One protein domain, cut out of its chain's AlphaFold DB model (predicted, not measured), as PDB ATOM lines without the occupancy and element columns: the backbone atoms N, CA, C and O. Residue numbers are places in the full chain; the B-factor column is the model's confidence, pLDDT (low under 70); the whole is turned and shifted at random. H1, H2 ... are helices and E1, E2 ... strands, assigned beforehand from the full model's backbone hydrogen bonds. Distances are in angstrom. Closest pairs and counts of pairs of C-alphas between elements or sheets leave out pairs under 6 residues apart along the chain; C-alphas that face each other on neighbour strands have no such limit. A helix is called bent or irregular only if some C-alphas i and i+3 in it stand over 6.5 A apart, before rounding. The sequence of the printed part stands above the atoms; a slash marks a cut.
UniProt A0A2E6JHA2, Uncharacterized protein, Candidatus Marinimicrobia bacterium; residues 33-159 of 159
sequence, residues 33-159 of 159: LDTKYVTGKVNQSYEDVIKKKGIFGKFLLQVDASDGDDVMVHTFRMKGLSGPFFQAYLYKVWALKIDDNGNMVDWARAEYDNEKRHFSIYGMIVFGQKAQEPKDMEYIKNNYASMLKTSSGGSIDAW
ATOM      1  N   LEU A  33     188.374 207.110 360.266       82.00
ATOM      2  CA  LEU A  33     187.787 206.853 361.567       82.00
ATOM      3  C   LEU A  33     186.335 206.449 361.322       82.00
ATOM      4  O   LEU A  33     185.476 207.315 361.231       82.00
ATOM      5  N   ASP A  34     186.055 205.157 361.160       82.75
ATOM      6  CA  ASP A  34     184.688 204.658 360.963       82.75
ATOM      7  C   ASP A  34     184.291 203.732 362.110       82.75
ATOM      8  O   ASP A  34     184.836 202.642 362.312       82.75
ATOM      9  N   THR A  35     183.375 204.216 362.935       81.75
ATOM     10  CA  THR A  35     182.856 203.503 364.093       81.75
ATOM     11  C   THR A  35     181.354 203.701 364.163       81.75
ATOM     12  O   THR A  35     180.811 204.662 363.629       81.75
ATOM     13  N   LYS A  36     180.668 202.855 364.937       79.69
ATOM     14  CA  LYS A  36     179.221 203.001 365.166       79.69
ATOM     15  C   LYS A  36     178.783 204.355 365.758       79.69
ATOM     16  O   LYS A  36     177.588 204.618 365.795       79.69
ATOM     17  N   TYR A  37     179.707 205.169 366.276       78.94
ATOM     18  CA  TYR A  37     179.404 206.452 366.928       78.94
ATOM     19  C   TYR A  37     179.965 207.662 366.198       78.94
ATOM     20  O   TYR A  37     179.454 208.767 366.361       78.94
ATOM     21  N   VAL A  38     181.047 207.464 365.462       83.56
ATOM     22  CA  VAL A  38     181.880 208.526 364.929       83.56
ATOM     23  C   VAL A  38     182.363 208.102 363.559       83.56
ATOM     24  O   VAL A  38     182.929 207.015 363.427       83.56
ATOM     25  N   THR A  39     182.170 208.988 362.583       86.44
ATOM     26  CA  THR A  39     182.728 208.864 361.241       86.44
ATOM     27  C   THR A  39     183.583 210.086 360.900       86.44
ATOM     28  O   THR A  39     183.195 211.218 361.174       86.44
ATOM     29  N   GLY A  40     184.750 209.869 360.301       85.06
ATOM     30  CA  GLY A  40     185.676 210.920 359.883       85.06
ATOM     31  C   GLY A  40     186.743 210.371 358.941       85.06
ATOM     32  O   GLY A  40     186.963 209.159 358.876       85.06
ATOM     33  N   LYS A  41     187.389 211.254 358.181       89.06
ATOM     34  CA  LYS A  41     188.524 210.908 357.323       89.06
ATOM     35  C   LYS A  41     189.633 211.932 357.458       89.06
ATOM     36  O   LYS A  41     189.354 213.116 357.615       89.06
ATOM     37  N   VAL A  42     190.867 211.463 357.358       90.81
ATOM     38  CA  VAL A  42     192.051 212.313 357.250       90.81
ATOM     39  C   VAL A  42     191.881 213.285 356.074       90.81
ATOM     40  O   VAL A  42     191.217 212.962 355.084       90.81
ATOM     41  N   ASN A  43     192.429 214.490 356.213       92.50
ATOM     42  CA  ASN A  43     192.259 215.657 355.341       92.50
ATOM     43  C   ASN A  43     190.837 216.245 355.305       92.50
ATOM     44  O   ASN A  43     190.508 217.015 354.403       92.50
ATOM     45  N   GLN A  44     189.969 215.893 356.257       92.38
ATOM     46  CA  GLN A  44     188.711 216.614 356.472       92.38
ATOM     47  C   GLN A  44     188.892 217.690 357.533       92.38
ATOM     48  O   GLN A  44     189.601 217.472 358.517       92.38
ATOM     49  N   SER A  45     188.193 218.814 357.368       94.12
ATOM     50  CA  SER A  45     188.199 219.872 358.376       94.12
ATOM     51  C   SER A  45     187.688 219.333 359.715       94.12
ATOM     52  O   SER A  45     186.696 218.594 359.773       94.12
ATOM     53  N   TYR A  46     188.350 219.716 360.805       92.44
ATOM     54  CA  TYR A  46     187.940 219.362 362.163       92.44
ATOM     55  C   TYR A  46     186.477 219.747 362.420       92.44
ATOM     56  O   TYR A  46     185.700 218.959 362.965       92.44
ATOM     57  N   GLU A  47     186.067 220.930 361.952       91.25
ATOM     58  CA  GLU A  47     184.690 221.386 362.088       91.25
ATOM     59  C   GLU A  47     183.685 220.453 361.410       91.25
ATOM     60  O   GLU A  47     182.641 220.163 361.994       91.25
ATOM     61  N   ASP A  48     183.974 219.968 360.200       88.69
ATOM     62  CA  ASP A  48     183.081 219.048 359.499       88.69
ATOM     63  C   ASP A  48     183.006 217.695 360.201       88.69
ATOM     64  O   ASP A  48     181.913 217.135 360.340       88.69
ATOM     65  N   VAL A  49     184.149 217.187 360.664       86.62
ATOM     66  CA  VAL A  49     184.241 215.913 361.382       86.62
ATOM     67  C   VAL A  49     183.391 215.966 362.657       86.62
ATOM     68  O   VAL A  49     182.522 215.111 362.849       86.62
ATOM     69  N   ILE A  50     183.549 217.011 363.476       88.31
ATOM     70  CA  ILE A  50     182.805 217.163 364.734       88.31
ATOM     71  C   ILE A  50     181.325 217.513 364.506       88.31
ATOM     72  O   ILE A  50     180.462 216.940 365.171       88.31
ATOM     73  N   LYS A  51     180.991 218.435 363.586       78.44
ATOM     74  CA  LYS A  51     179.607 218.929 363.412       78.44
ATOM     75  C   LYS A  51     178.704 217.954 362.659       78.44
ATOM     76  O   LYS A  51     177.518 217.868 362.973       78.44
ATOM     77  N   LYS A  52     179.212 217.269 361.628       66.12
ATOM     78  CA  LYS A  52     178.350 216.545 360.674       66.12
ATOM     79  C   LYS A  52     178.232 215.047 360.947       66.12
ATOM     80  O   LYS A  52     177.323 214.434 360.388       66.12
ATOM     81  N   LYS A  53     179.149 214.430 361.705       61.09
ATOM     82  CA  LYS A  53     179.409 212.989 361.512       61.09
ATOM     83  C   LYS A  53     179.745 212.132 362.737       61.09
ATOM     84  O   LYS A  53     179.991 210.934 362.562       61.09
ATOM     85  N   GLY A  54     179.678 212.650 363.964       62.16
ATOM     86  CA  GLY A  54     179.927 211.795 365.124       62.16
ATOM     87  C   GLY A  54     179.495 212.331 366.479       62.16
ATOM     88  O   GLY A  54     179.521 213.527 366.746       62.16
ATOM     89  N   ILE A  55     179.166 211.404 367.376       79.06
ATOM     90  CA  ILE A  55     179.014 211.665 368.807       79.06
ATOM     91  C   ILE A  55     180.408 211.599 369.446       79.06
ATOM     92  O   ILE A  55     180.737 210.670 370.184       79.06
ATOM     93  N   PHE A  56     181.253 212.584 369.134       82.81
ATOM     94  CA  PHE A  56     182.581 212.724 369.751       82.81
ATOM     95  C   PHE A  56     182.488 213.021 371.252       82.81
ATOM     96  O   PHE A  56     183.388 212.684 372.017       82.81
ATOM     97  N   GLY A  57     181.362 213.593 371.685       86.31
ATOM     98  CA  GLY A  57     181.093 213.924 373.075       86.31
ATOM     99  C   GLY A  57     181.661 215.283 373.474       86.31
ATOM    100  O   GLY A  57     181.745 216.206 372.666       86.31
ATOM    101  N   LYS A  58     181.993 215.425 374.755       89.75
ATOM    102  CA  LYS A  58     182.476 216.672 375.345       89.75
ATOM    103  C   LYS A  58     183.944 216.888 374.974       89.75
ATOM    104  O   LYS A  58     184.750 215.972 375.121       89.75
ATOM    105  N   PHE A  59     184.285 218.101 374.546       93.00
ATOM    106  CA  PHE A  59     185.676 218.536 374.437       93.00
ATOM    107  C   PHE A  59     186.334 218.538 375.823       93.00
ATOM    108  O   PHE A  59     185.771 219.077 376.782       93.00
ATOM    109  N   LEU A  60     187.491 217.892 375.937       92.75
ATOM    110  CA  LEU A  60     188.182 217.688 377.205       92.75
ATOM    111  C   LEU A  60     189.379 218.627 377.357       92.75
ATOM    112  O   LEU A  60     189.513 219.270 378.400       92.75
ATOM    113  N   LEU A  61     190.243 218.673 376.342       95.38
ATOM    114  CA  LEU A  61     191.458 219.484 376.307       95.38
ATOM    115  C   LEU A  61     192.027 219.566 374.880       95.38
ATOM    116  O   LEU A  61     191.712 218.727 374.036       95.38
ATOM    117  N   GLN A  62     192.894 220.554 374.676       96.44
ATOM    118  CA  GLN A  62     193.780 220.712 373.523       96.44
ATOM    119  C   GLN A  62     195.223 220.680 374.034       96.44
ATOM    120  O   GLN A  62     195.491 221.226 375.110       96.44
ATOM    121  N   VAL A  63     196.111 220.012 373.301       94.94
ATOM    122  CA  VAL A  63     197.564 220.011 373.538       94.94
ATOM    123  C   VAL A  63     198.303 220.110 372.219       94.94
ATOM    124  O   VAL A  63     197.797 219.632 371.207       94.94
ATOM    125  N   ASP A  64     199.515 220.643 372.275       95.06
ATOM    126  CA  ASP A  64     200.407 220.713 371.126       95.06
ATOM    127  C   ASP A  64     201.118 219.365 370.949       95.06
ATOM    128  O   ASP A  64     201.642 218.781 371.907       95.06
ATOM    129  N   ALA A  65     201.113 218.860 369.721       93.56
ATOM    130  CA  ALA A  65     201.913 217.727 369.289       93.56
ATOM    131  C   ALA A  65     203.395 218.124 369.167       93.56
ATOM    132  O   ALA A  65     203.747 219.306 369.111       93.56
ATOM    133  N   SER A  66     204.289 217.136 369.104       91.19
ATOM    134  CA  SER A  66     205.734 217.380 369.006       91.19
ATOM    135  C   SER A  66     206.160 218.124 367.732       91.19
ATOM    136  O   SER A  66     207.190 218.801 367.729       91.19
ATOM    137  N   ASP A  67     205.368 218.016 366.665       92.06
ATOM    138  CA  ASP A  67     205.558 218.694 365.381       92.06
ATOM    139  C   ASP A  67     204.809 220.030 365.257       92.06
ATOM    140  O   ASP A  67     204.931 220.690 364.227       92.06
ATOM    141  N   GLY A  68     204.117 220.471 366.313       92.44
ATOM    142  CA  GLY A  68     203.403 221.751 366.362       92.44
ATOM    143  C   GLY A  68     201.922 221.678 365.988       92.44
ATOM    144  O   GLY A  68     201.225 222.670 366.172       92.44
ATOM    145  N   ASP A  69     201.436 220.522 365.531       95.94
ATOM    146  CA  ASP A  69     200.015 220.295 365.256       95.94
ATOM    147  C   ASP A  69     199.177 220.294 366.548       95.94
ATOM    148  O   ASP A  69     199.642 219.933 367.630       95.94
ATOM    149  N   ASP A  70     197.887 220.593 366.427       97.12
ATOM    150  CA  ASP A  70     196.951 220.561 367.547       97.12
ATOM    151  C   ASP A  70     196.383 219.156 367.778       97.12
ATOM    152  O   ASP A  70     195.882 218.499 366.866       97.12
ATOM    153  N   VAL A  71     196.327 218.705 369.029       96.56
ATOM    154  CA  VAL A  71     195.622 217.475 369.414       96.56
ATOM    155  C   VAL A  71     194.365 217.813 370.205       96.56
ATOM    156  O   VAL A  71     194.408 218.162 371.387       96.56
ATOM    157  N   MET A  72     193.214 217.631 369.562       96.12
ATOM    158  CA  MET A  72     191.893 217.878 370.138       96.12
ATOM    159  C   MET A  72     191.344 216.602 370.779       96.12
ATOM    160  O   MET A  72     191.015 215.637 370.081       96.12
ATOM    161  N   VAL A  73     191.212 216.576 372.109       95.00
ATOM    162  CA  VAL A  73     190.738 215.393 372.845       95.00
ATOM    163  C   VAL A  73     189.272 215.545 373.239       95.00
ATOM    164  O   VAL A  73     188.872 216.498 373.909       95.00
ATOM    165  N   HIS A  74     188.470 214.547 372.886       94.06
ATOM    166  CA  HIS A  74     187.049 214.459 373.201       94.06
ATOM    167  C   HIS A  74     186.738 213.196 373.992       94.06
ATOM    168  O   HIS A  74     187.395 212.162 373.857       94.06
ATOM    169  N   THR A  75     185.691 213.264 374.809       92.12
ATOM    170  CA  THR A  75     185.194 212.113 375.558       92.12
ATOM    171  C   THR A  75     183.680 212.016 375.503       92.12
ATOM    172  O   THR A  75     182.951 212.990 375.713       92.12
ATOM    173  N   PHE A  76     183.187 210.811 375.251       89.12
ATOM    174  CA  PHE A  76     181.771 210.497 375.229       89.12
ATOM    175  C   PHE A  76     181.442 209.466 376.304       89.12
ATOM    176  O   PHE A  76     181.995 208.366 376.318       89.12
ATOM    177  N   ARG A  77     180.511 209.818 377.197       87.81
ATOM    178  CA  ARG A  77     180.016 208.923 378.246       87.81
ATOM    179  C   ARG A  77     178.837 208.106 377.743       87.81
ATOM    180  O   ARG A  77     177.828 208.651 377.303       87.81
ATOM    181  N   MET A  78     178.921 206.803 377.944       84.06
ATOM    182  CA  MET A  78     177.854 205.845 377.718       84.06
ATOM    183  C   MET A  78     177.450 205.188 379.035       84.06
ATOM    184  O   MET A  78     178.281 204.958 379.913       84.06
ATOM    185  N   LYS A  79     176.165 204.844 379.166       78.69
ATOM    186  CA  LYS A  79     175.724 203.958 380.249       78.69
ATOM    187  C   LYS A  79     176.360 202.580 380.032       78.69
ATOM    188  O   LYS A  79     176.204 202.011 378.952       78.69
ATOM    189  N   GLY A  80     177.100 202.110 381.032       74.25
ATOM    190  CA  GLY A  80     177.616 200.746 381.114       74.25
ATOM    191  C   GLY A  80     176.605 199.834 381.806       74.25
ATOM    192  O   GLY A  80     175.392 200.051 381.696       74.25
ATOM    193  N   LEU A  81     177.092 198.832 382.539       70.69
ATOM    194  CA  LEU A  81     176.234 197.951 383.321       70.69
ATOM    195  C   LEU A  81     175.554 198.723 384.466       70.69
ATOM    196  O   LEU A  81     176.157 199.567 385.129       70.69
ATOM    197  N   SER A  82     174.283 198.431 384.729       69.19
ATOM    198  CA  SER A  82     173.552 199.012 385.860       69.19
ATOM    199  C   SER A  82     172.821 197.936 386.646       69.19
ATOM    200  O   SER A  82     172.177 197.072 386.054       69.19
ATOM    201  N   GLY A  83     172.864 198.035 387.970       67.38
ATOM    202  CA  GLY A  83     172.072 197.236 388.896       67.38
ATOM    203  C   GLY A  83     171.409 198.110 389.968       67.38
ATOM    204  O   GLY A  83     171.619 199.322 390.000       67.38
ATOM    205  N   PRO A  84     170.624 197.514 390.880       63.38
ATOM    206  CA  PRO A  84     169.887 198.255 391.910       63.38
ATOM    207  C   PRO A  84     170.781 199.092 392.842       63.38
ATOM    208  O   PRO A  84     170.309 200.061 393.427       63.38
ATOM    209  N   PHE A  85     172.069 198.751 392.954       66.81
ATOM    210  CA  PHE A  85     173.014 199.403 393.869       66.81
ATOM    211  C   PHE A  85     174.253 199.989 393.183       66.81
ATOM    212  O   PHE A  85     175.098 200.582 393.852       66.81
ATOM    213  N   PHE A  86     174.374 199.858 391.861       66.44
ATOM    214  CA  PHE A  86     175.521 200.379 391.123       66.44
ATOM    215  C   PHE A  86     175.127 200.836 389.722       66.44
ATOM    216  O   PHE A  86     174.245 200.274 389.079       66.44
ATOM    217  N   GLN A  87     175.830 201.849 389.231       68.38
ATOM    218  CA  GLN A  87     175.776 202.247 387.837       68.38
ATOM    219  C   GLN A  87     177.202 202.454 387.358       68.38
ATOM    220  O   GLN A  87     177.924 203.289 387.900       68.38
ATOM    221  N   ALA A  88     177.586 201.683 386.355       74.38
ATOM    222  CA  ALA A  88     178.847 201.835 385.673       74.38
ATOM    223  C   ALA A  88     178.693 202.683 384.413       74.38
ATOM    224  O   ALA A  88     177.613 202.788 383.815       74.38
ATOM    225  N   TYR A  89     179.801 203.290 384.005       80.69
ATOM    226  CA  TYR A  89     179.873 204.097 382.802       80.69
ATOM    227  C   TYR A  89     181.069 203.670 381.964       80.69
ATOM    228  O   TYR A  89     182.183 203.502 382.457       80.69
ATOM    229  N   LEU A  90     180.820 203.556 380.666       84.62
ATOM    230  CA  LEU A  90     181.857 203.368 379.671       84.62
ATOM    231  C   LEU A  90     182.141 204.720 379.026       84.62
ATOM    232  O   LEU A  90     181.219 205.415 378.600       84.62
ATOM    233  N   TYR A  91     183.408 205.072 378.904       89.69
ATOM    234  CA  TYR A  91     183.842 206.290 378.242       89.69
ATOM    235  C   TYR A  91     184.588 205.937 376.959       89.69
ATOM    236  O   TYR A  91     185.489 205.099 376.956       89.69
ATOM    237  N   LYS A  92     184.211 206.576 375.854       91.06
ATOM    238  CA  LYS A  92     184.989 206.558 374.613       91.06
ATOM    239  C   LYS A  92     185.809 207.832 374.567       91.06
ATOM    240  O   LYS A  92     185.235 208.910 374.694       91.06
ATOM    241  N   VAL A  93     187.115 207.701 374.392       93.00
ATOM    242  CA  VAL A  93     188.029 208.838 374.284       93.00
ATOM    243  C   VAL A  93     188.563 208.871 372.863       93.00
ATOM    244  O   VAL A  93     189.005 207.842 372.348       93.00
ATOM    245  N   TRP A  94     188.500 210.041 372.245       94.00
ATOM    246  CA  TRP A  94     188.992 210.308 370.898       94.00
ATOM    247  C   TRP A  94     190.020 211.424 370.983       94.00
ATOM    248  O   TRP A  94     189.783 212.402 371.685       94.00
ATOM    249  N   ALA A  95     191.123 211.303 370.260       95.00
ATOM    250  CA  ALA A  95     192.003 212.430 369.989       95.00
ATOM    251  C   ALA A  95     192.141 212.589 368.480       95.00
ATOM    252  O   ALA A  95     192.323 211.597 367.776       95.00
ATOM    253  N   LEU A  96     192.012 213.817 367.995       95.06
ATOM    254  CA  LEU A  96     192.170 214.161 366.587       95.06
ATOM    255  C   LEU A  96     193.390 215.062 366.481       95.06
ATOM    256  O   LEU A  96     193.432 216.082 367.166       95.06
ATOM    257  N   LYS A  97     194.366 214.663 365.666       96.56
ATOM    258  CA  LYS A  97     195.529 215.488 365.348       96.56
ATOM    259  C   LYS A  97     195.164 216.385 364.172       96.56
ATOM    260  O   LYS A  97     194.683 215.865 363.164       96.56
ATOM    261  N   ILE A  98     195.318 217.691 364.329       97.19
ATOM    262  CA  ILE A  98     194.829 218.734 363.432       97.19
ATOM    263  C   ILE A  98     196.015 219.589 362.980       97.19
ATOM    264  O   ILE A  98     196.750 220.089 363.824       97.19
ATOM    265  N   ASP A  99     196.179 219.757 361.671       96.94
ATOM    266  CA  ASP A  99     197.221 220.622 361.110       96.94
ATOM    267  C   ASP A  99     196.887 222.118 361.257       96.94
ATOM    268  O   ASP A  99     195.756 222.505 361.570       96.94
ATOM    269  N   ASP A 100     197.852 222.976 360.923       96.25
ATOM    270  CA  ASP A 100     197.695 224.440 360.886       96.25
ATOM    271  C   ASP A 100     196.536 224.928 359.993       96.25
ATOM    272  O   ASP A 100     196.042 226.049 360.138       96.25
ATOM    273  N   ASN A 101     196.082 224.098 359.047       96.56
ATOM    274  CA  ASN A 101     194.963 224.409 358.159       96.56
ATOM    275  C   ASN A 101     193.604 224.005 358.757       96.56
ATOM    276  O   ASN A 101     192.569 224.189 358.110       96.56
ATOM    277  N   GLY A 102     193.584 223.441 359.968       95.69
ATOM    278  CA  GLY A 102     192.377 222.967 360.636       95.69
ATOM    279  C   GLY A 102     191.870 221.615 360.126       95.69
ATOM    280  O   GLY A 102     190.695 221.289 360.333       95.69
ATOM    281  N   ASN A 103     192.706 220.826 359.446       95.88
ATOM    282  CA  ASN A 103     192.359 219.513 358.907       95.88
ATOM    283  C   ASN A 103     192.879 218.385 359.788       95.88
ATOM    284  O   ASN A 103     194.000 218.412 360.277       95.88
ATOM    285  N   MET A 104     192.074 217.336 359.939       94.06
ATOM    286  CA  MET A 104     192.486 216.143 360.666       94.06
ATOM    287  C   MET A 104     193.558 215.380 359.880       94.06
ATOM    288  O   MET A 104     193.277 214.905 358.783       94.06
ATOM    289  N   VAL A 105     194.742 215.195 360.455       94.88
ATOM    290  CA  VAL A 105     195.863 214.453 359.848       94.88
ATOM    291  C   VAL A 105     196.027 213.043 360.414       94.88
ATOM    292  O   VAL A 105     196.465 212.138 359.708       94.88
ATOM    293  N   ASP A 106     195.601 212.820 361.658       94.81
ATOM    294  CA  ASP A 106     195.547 211.500 362.289       94.81
ATOM    295  C   ASP A 106     194.459 211.475 363.378       94.81
ATOM    296  O   ASP A 106     193.891 212.501 363.764       94.81
ATOM    297  N   TRP A 107     194.140 210.289 363.883       94.06
ATOM    298  CA  TRP A 107     193.206 210.099 364.984       94.06
ATOM    299  C   TRP A 107     193.663 208.973 365.905       94.06
ATOM    300  O   TRP A 107     194.349 208.038 365.507       94.06
ATOM    301  N   ALA A 108     193.258 209.047 367.166       93.94
ATOM    302  CA  ALA A 108     193.526 208.043 368.176       93.94
ATOM    303  C   ALA A 108     192.265 207.776 368.982       93.94
ATOM    304  O   ALA A 108     191.390 208.636 369.120       93.94
ATOM    305  N   ARG A 109     192.159 206.564 369.527       92.31
ATOM    306  CA  ARG A 109     191.001 206.180 370.333       92.31
ATOM    307  C   ARG A 109     191.341 205.264 371.490       92.31
ATOM    308  O   ARG A 109     192.288 204.483 371.421       92.31
ATOM    309  N   ALA A 110     190.505 205.327 372.517       91.31
ATOM    310  CA  ALA A 110     190.531 204.429 373.660       91.31
ATOM    311  C   ALA A 110     189.124 204.195 374.200       91.31
ATOM    312  O   ALA A 110     188.201 204.992 374.003       91.31
ATOM    313  N   GLU A 111     188.990 203.103 374.940       88.12
ATOM    314  CA  GLU A 111     187.817 202.824 375.750       88.12
ATOM    315  C   GLU A 111     188.248 202.765 377.211       88.12
ATOM    316  O   GLU A 111     189.168 202.028 377.564       88.12
ATOM    317  N   TYR A 112     187.592 203.558 378.049       83.50
ATOM    318  CA  TYR A 112     187.790 203.550 379.488       83.50
ATOM    319  C   TYR A 112     186.551 202.997 380.166       83.50
ATOM    320  O   TYR A 112     185.463 203.561 380.069       83.50
ATOM    321  N   ASP A 113     186.744 201.881 380.848       81.44
ATOM    322  CA  ASP A 113     185.713 201.184 381.591       81.44
ATOM    323  C   ASP A 113     185.976 201.363 383.088       81.44
ATOM    324  O   ASP A 113     186.978 200.867 383.619       81.44
ATOM    325  N   ASN A 114     185.095 202.104 383.763       73.06
ATOM    326  CA  ASN A 114     185.241 202.367 385.191       73.06
ATOM    327  C   ASN A 114     184.845 201.159 386.069       73.06
ATOM    328  O   ASN A 114     185.194 201.142 387.253       73.06
ATOM    329  N   GLU A 115     184.226 200.113 385.498       63.75
ATOM    330  CA  GLU A 115     183.874 198.869 386.202       63.75
ATOM    331  C   GLU A 115     185.118 198.207 386.792       63.75
ATOM    332  O   GLU A 115     185.138 197.809 387.957       63.75
ATOM    333  N   LYS A 116     186.209 198.167 386.021       55.44
ATOM    334  CA  LYS A 116     187.451 197.475 386.401       55.44
ATOM    335  C   LYS A 116     188.204 198.129 387.561       55.44
ATOM    336  O   LYS A 116     189.107 197.507 388.112       55.44
ATOM    337  N   ARG A 117     187.863 199.367 387.936       53.88
ATOM    338  CA  ARG A 117     188.552 200.117 389.000       53.88
ATOM    339  C   ARG A 117     187.779 200.229 390.306       53.88
ATOM    340  O   ARG A 117     188.402 200.465 391.336       53.88
ATOM    341  N   HIS A 118     186.457 200.053 390.288       52.75
ATOM    342  CA  HIS A 118     185.606 200.415 391.426       52.75
ATOM    343  C   HIS A 118     184.773 199.270 392.018       52.75
ATOM    344  O   HIS A 118     183.824 199.523 392.756       52.75
ATOM    345  N   PHE A 119     185.188 198.010 391.842       47.50
ATOM    346  CA  PHE A 119     184.685 196.873 392.637       47.50
ATOM    347  C   PHE A 119     185.159 196.896 394.114       47.50
ATOM    348  O   PHE A 119     185.436 195.859 394.712       47.50
ATOM    349  N   SER A 120     185.235 198.070 394.752       42.03
ATOM    350  CA  SER A 120     185.327 198.154 396.212       42.03
ATOM    351  C   SER A 120     183.910 198.185 396.784       42.03
ATOM    352  O   SER A 120     183.207 199.194 396.723       42.03
ATOM    353  N   ILE A 121     183.506 197.057 397.357       46.06
ATOM    354  CA  ILE A 121     182.168 196.735 397.878       46.06
ATOM    355  C   ILE A 121     181.689 197.747 398.952       46.06
ATOM    356  O   ILE A 121     180.501 197.863 399.226       46.06
ATOM    357  N   TYR A 122     182.596 198.557 399.506       41.47
ATOM    358  CA  TYR A 122     182.333 199.525 400.575       41.47
ATOM    359  C   TYR A 122     181.745 200.881 400.129       41.47
ATOM    360  O   TYR A 122     181.372 201.678 400.983       41.47
ATOM    361  N   GLY A 123     181.639 201.160 398.823       42.62
ATOM    362  CA  GLY A 123     181.117 202.439 398.298       42.62
ATOM    363  C   GLY A 123     179.674 202.405 397.772       42.62
ATOM    364  O   GLY A 123     179.140 203.442 397.376       42.62
ATOM    365  N   MET A 124     179.035 201.230 397.746       41.28
ATOM    366  CA  MET A 124     177.697 201.003 397.176       41.28
ATOM    367  C   MET A 124     176.563 201.428 398.128       41.28
ATOM    368  O   MET A 124     175.691 200.634 398.460       41.28
ATOM    369  N   ILE A 125     176.531 202.685 398.573       45.78
ATOM    370  CA  ILE A 125     175.295 203.274 399.117       45.78
ATOM    371  C   ILE A 125     175.097 204.664 398.505       45.78
ATOM    372  O   ILE A 125     175.546 205.667 399.046       45.78
ATOM    373  N   VAL A 126     174.439 204.672 397.339       48.38
ATOM    374  CA  VAL A 126     173.479 205.659 396.778       48.38
ATOM    375  C   VAL A 126     173.874 207.155 396.669       48.38
ATOM    376  O   VAL A 126     173.275 207.869 395.872       48.38
ATOM    377  N   PHE A 127     174.922 207.656 397.326       43.28
ATOM    378  CA  PHE A 127     175.264 209.088 397.351       43.28
ATOM    379  C   PHE A 127     176.457 209.497 396.460       43.28
ATOM    380  O   PHE A 127     176.682 210.686 396.244       43.28
ATOM    381  N   GLY A 128     177.210 208.548 395.887       50.06
ATOM    382  CA  GLY A 128     178.465 208.835 395.164       50.06
ATOM    383  C   GLY A 128     178.355 209.115 393.657       50.06
ATOM    384  O   GLY A 128     179.326 209.554 393.046       50.06
ATOM    385  N   GLN A 129     177.196 208.889 393.031       53.94
ATOM    386  CA  GLN A 129     177.090 208.796 391.562       53.94
ATOM    387  C   GLN A 129     177.336 210.124 390.824       53.94
ATOM    388  O   GLN A 129     178.013 210.141 389.798       53.94
ATOM    389  N   LYS A 130     176.852 211.257 391.357       52.19
ATOM    390  CA  LYS A 130     177.120 212.589 390.772       52.19
ATOM    391  C   LYS A 130     178.544 213.090 391.038       52.19
ATOM    392  O   LYS A 130     179.044 213.915 390.283       52.19
ATOM    393  N   ALA A 131     179.200 212.587 392.085       58.16
ATOM    394  CA  ALA A 131     180.579 212.940 392.421       58.16
ATOM    395  C   ALA A 131     181.619 212.125 391.630       58.16
ATOM    396  O   ALA A 131     182.797 212.475 391.640       58.16
ATOM    397  N   GLN A 132     181.198 211.048 390.954       68.62
ATOM    398  CA  GLN A 132     182.100 210.145 390.241       68.62
ATOM    399  C   GLN A 132     182.457 210.647 388.836       68.62
ATOM    400  O   GLN A 132     183.610 210.540 388.436       68.62
ATOM    401  N   GLU A 133     181.515 211.258 388.109       73.50
ATOM    402  CA  GLU A 133     181.791 211.789 386.765       73.50
ATOM    403  C   GLU A 133     182.934 212.819 386.756       73.50
ATOM    404  O   GLU A 133     183.831 212.663 385.931       73.50
ATOM    405  N   PRO A 134     182.990 213.818 387.662       80.06
ATOM    406  CA  PRO A 134     184.135 214.726 387.731       80.06
ATOM    407  C   PRO A 134     185.473 213.998 387.911       80.06
ATOM    408  O   PRO A 134     186.436 214.339 387.232       80.06
ATOM    409  N   LYS A 135     185.515 212.958 388.757       83.50
ATOM    410  CA  LYS A 135     186.726 212.161 389.015       83.50
ATOM    411  C   LYS A 135     187.141 211.325 387.809       83.50
ATOM    412  O   LYS A 135     188.320 211.278 387.483       83.50
ATOM    413  N   ASP A 136     186.187 210.687 387.135       85.19
ATOM    414  CA  ASP A 136     186.457 209.898 385.930       85.19
ATOM    415  C   ASP A 136     186.941 210.805 384.784       85.19
ATOM    416  O   ASP A 136     187.885 210.461 384.074       85.19
ATOM    417  N   MET A 137     186.348 211.995 384.634       86.69
ATOM    418  CA  MET A 137     186.785 212.997 383.654       86.69
ATOM    419  C   MET A 137     188.185 213.528 383.953       86.69
ATOM    420  O   MET A 137     188.997 213.633 383.037       86.69
ATOM    421  N   GLU A 138     188.483 213.834 385.214       90.12
ATOM    422  CA  GLU A 138     189.814 214.253 385.651       90.12
ATOM    423  C   GLU A 138     190.848 213.139 385.444       90.12
ATOM    424  O   GLU A 138     191.936 213.385 384.923       90.12
ATOM    425  N   TYR A 139     190.491 211.892 385.758       89.75
ATOM    426  CA  TYR A 139     191.351 210.742 385.504       89.75
ATOM    427  C   TYR A 139     191.668 210.593 384.013       89.75
ATOM    428  O   TYR A 139     192.839 210.487 383.652       89.75
ATOM    429  N   ILE A 140     190.651 210.623 383.141       91.88
ATOM    430  CA  ILE A 140     190.852 210.560 381.686       91.88
ATOM    431  C   ILE A 140     191.728 211.729 381.231       91.88
ATOM    432  O   ILE A 140     192.692 211.507 380.508       91.88
ATOM    433  N   LYS A 141     191.454 212.951 381.699       92.12
ATOM    434  CA  LYS A 141     192.241 214.146 381.361       92.12
ATOM    435  C   LYS A 141     193.722 213.990 381.710       92.12
ATOM    436  O   LYS A 141     194.566 214.423 380.940       92.12
ATOM    437  N   ASN A 142     194.035 213.347 382.831       92.12
ATOM    438  CA  ASN A 142     195.412 213.178 383.295       92.12
ATOM    439  C   ASN A 142     196.117 211.944 382.705       92.12
ATOM    440  O   ASN A 142     197.329 211.824 382.840       92.12
ATOM    441  N   ASN A 143     195.382 211.011 382.087       91.50
ATOM    442  CA  ASN A 143     195.935 209.726 381.636       91.50
ATOM    443  C   ASN A 143     195.675 209.418 380.153       91.50
ATOM    444  O   ASN A 143     196.126 208.373 379.679       91.50
ATOM    445  N   TYR A 144     194.982 210.298 379.414       90.94
ATOM    446  CA  TYR A 144     194.553 210.060 378.029       90.94
ATOM    447  C   TYR A 144     195.697 209.574 377.134       90.94
ATOM    448  O   TYR A 144     195.498 208.620 376.384       90.94
ATOM    449  N   ALA A 145     196.892 210.156 377.263       90.69
ATOM    450  CA  ALA A 145     198.014 209.829 376.395       90.69
ATOM    451  C   ALA A 145     198.416 208.351 376.471       90.69
ATOM    452  O   ALA A 145     198.503 207.667 375.454       90.69
ATOM    453  N   SER A 146     198.506 207.816 377.691       89.94
ATOM    454  CA  SER A 146     198.810 206.400 377.931       89.94
ATOM    455  C   SER A 146     197.700 205.436 377.483       89.94
ATOM    456  O   SER A 146     197.947 204.248 377.264       89.94
ATOM    457  N   MET A 147     196.464 205.930 377.376       90.00
ATOM    458  CA  MET A 147     195.278 205.124 377.074       90.00
ATOM    459  C   MET A 147     195.025 205.015 375.571       90.00
ATOM    460  O   MET A 147     194.519 203.994 375.102       90.00
ATOM    461  N   LEU A 148     195.329 206.080 374.833       91.25
ATOM    462  CA  LEU A 148     195.011 206.219 373.421       91.25
ATOM    463  C   LEU A 148     195.947 205.398 372.539       91.25
ATOM    464  O   LEU A 148     197.150 205.289 372.775       91.25
ATOM    465  N   LYS A 149     195.364 204.834 371.479       91.25
ATOM    466  CA  LYS A 149     196.101 204.232 370.370       91.25
ATOM    467  C   LYS A 149     195.785 204.978 369.093       91.25
ATOM    468  O   LYS A 149     194.605 205.156 368.778       91.25
ATOM    469  N   THR A 150     196.834 205.408 368.402       92.00
ATOM    470  CA  THR A 150     196.741 206.110 367.119       92.00
ATOM    471  C   THR A 150     196.137 205.199 366.052       92.00
ATOM    472  O   THR A 150     195.998 203.985 366.247       92.00
ATOM    473  N   SER A 151     195.778 205.764 364.905       89.12
ATOM    474  CA  SER A 151     195.178 205.030 363.792       89.12
ATOM    475  C   SER A 151     196.103 203.916 363.270       89.12
ATOM    476  O   SER A 151     195.627 202.861 362.843       89.12
ATOM    477  N   SER A 152     197.420 204.113 363.402       87.44
ATOM    478  CA  SER A 152     198.483 203.148 363.102       87.44
ATOM    479  C   SER A 152     198.739 202.116 364.214       87.44
ATOM    480  O   SER A 152     199.487 201.158 364.020       87.44
ATOM    481  N   GLY A 153     198.099 202.268 365.380       83.69
ATOM    482  CA  GLY A 153     198.264 201.407 366.557       83.69
ATOM    483  C   GLY A 153     199.393 201.825 367.508       83.69
ATOM    484  O   GLY A 153     199.658 201.115 368.482       83.69
ATOM    485  N   GLY A 154     200.041 202.963 367.249       86.44
ATOM    486  CA  GLY A 154     201.117 203.535 368.061       86.44
ATOM    487  C   GLY A 154     200.640 204.223 369.346       86.44
ATOM    488  O   GLY A 154     199.445 204.243 369.657       86.44
ATOM    489  N   SER A 155     201.596 204.762 370.113       86.88
ATOM    490  CA  SER A 155     201.311 205.675 371.234       86.88
ATOM    491  C   SER A 155     201.087 207.086 370.710       86.88
ATOM    492  O   SER A 155     201.701 207.467 369.714       86.88
ATOM    493  N   ILE A 156     200.264 207.867 371.409       86.75
ATOM    494  CA  ILE A 156     200.094 209.286 371.091       86.75
ATOM    495  C   ILE A 156     201.353 210.102 371.409       86.75
ATOM    496  O   ILE A 156     201.522 211.169 370.851       86.75
ATOM    497  N   ASP A 157     202.254 209.597 372.261       85.69
ATOM    498  CA  ASP A 157     203.518 210.282 372.594       85.69
ATOM    499  C   ASP A 157     204.456 210.422 371.382       85.69
ATOM    500  O   ASP A 157     205.472 211.105 371.454       85.69
ATOM    501  N   ALA A 158     204.156 209.712 370.290       77.06
ATOM    502  CA  ALA A 158     204.860 209.828 369.020       77.06
ATOM    503  C   ALA A 158     204.279 210.921 368.106       77.06
ATOM    504  O   ALA A 158     204.780 211.084 366.992       77.06
ATOM    505  N   TRP A 159     203.203 211.594 368.524       87.62
ATOM    506  CA  TRP A 159     202.656 212.755 367.833       87.62
ATOM    507  C   TRP A 159     203.356 214.026 368.281       87.62
ATOM    508  O   TRP A 159     203.565 214.243 369.491       87.62
TER     509      TRP A 159
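AT A GLANCE: This is residues 33 to 159 of the 159 residues of an uncharacterized protein of Candidatus Marinimicrobia bacterium (UniProt A0A2E6JHA2). A long, twisted ribbon of four antiparallel strands, E2 to E5, has the hairpin of E3 and E4 along its length; H3 slants over one face, while E1 and H1 sit near one end, H1 on the opposite face. The printed part has 127 residues, in the order E1 H1 E2 E3 E4 E5 H2 H3, a mixed class of helices and strands. The sheet runs E2 E3 E4 E5, a meander, each strand the antiparallel neighbour of the one before. The whole is compact, with a radius of gyration of the C-alphas of 16.0 A, yet elongated, spanning 50 by 28 by 22 A.

IN THESE COORDINATES: E1 is residues 39 to 41, beginning at C-alpha 39 (182.728, 208.864, 361.241). H1 is 46 to 52, and E2 58 to 64, 18.9 A long. E3, 70 to 83, measures 40.2 A, E4, 86 to 98, 38.4 A, and E5, 104 to 113, 26.6 A. H2 is 114 to 117. H3, 129 to 147, is 23.5 A long and ends at C-alpha 147 (195.278, 205.124, 377.074); it is irregular, with C-alphas 142 and 145 8.1 A apart.

HOW THE PARTS SIT: N 60 and O 73 of hairpin E2 and E3 are 2.8 A apart, N 76 and O 92 of E3 and E4 2.8 A, and N 93 and O 110 of E4 and E5 2.9 A, within hydrogen-bond range. H3 is on the sheet at a height of 6.9 A, slantwise to E3 at 46 degrees on the local plane; its closest C-alphas to E5 are Met 147 and Ala 110, 5.9 A. H1 is on the opposite face, at 9.7 A. H2 only grazes the sheet with residues 114 to 116. Every O i to N i+4 pair is within range in H1, 10 of 15 in H3; H2 is too short for one.

THE WHOLE: The C-alphas of Asn 101 and Tyr 122, the two farthest apart, are 50.8 A apart. The printed part has no cut; the H2 to H3 link is long. Confidence is under 70 at residues 52 to 54, 82 to 87 and 115 to 132.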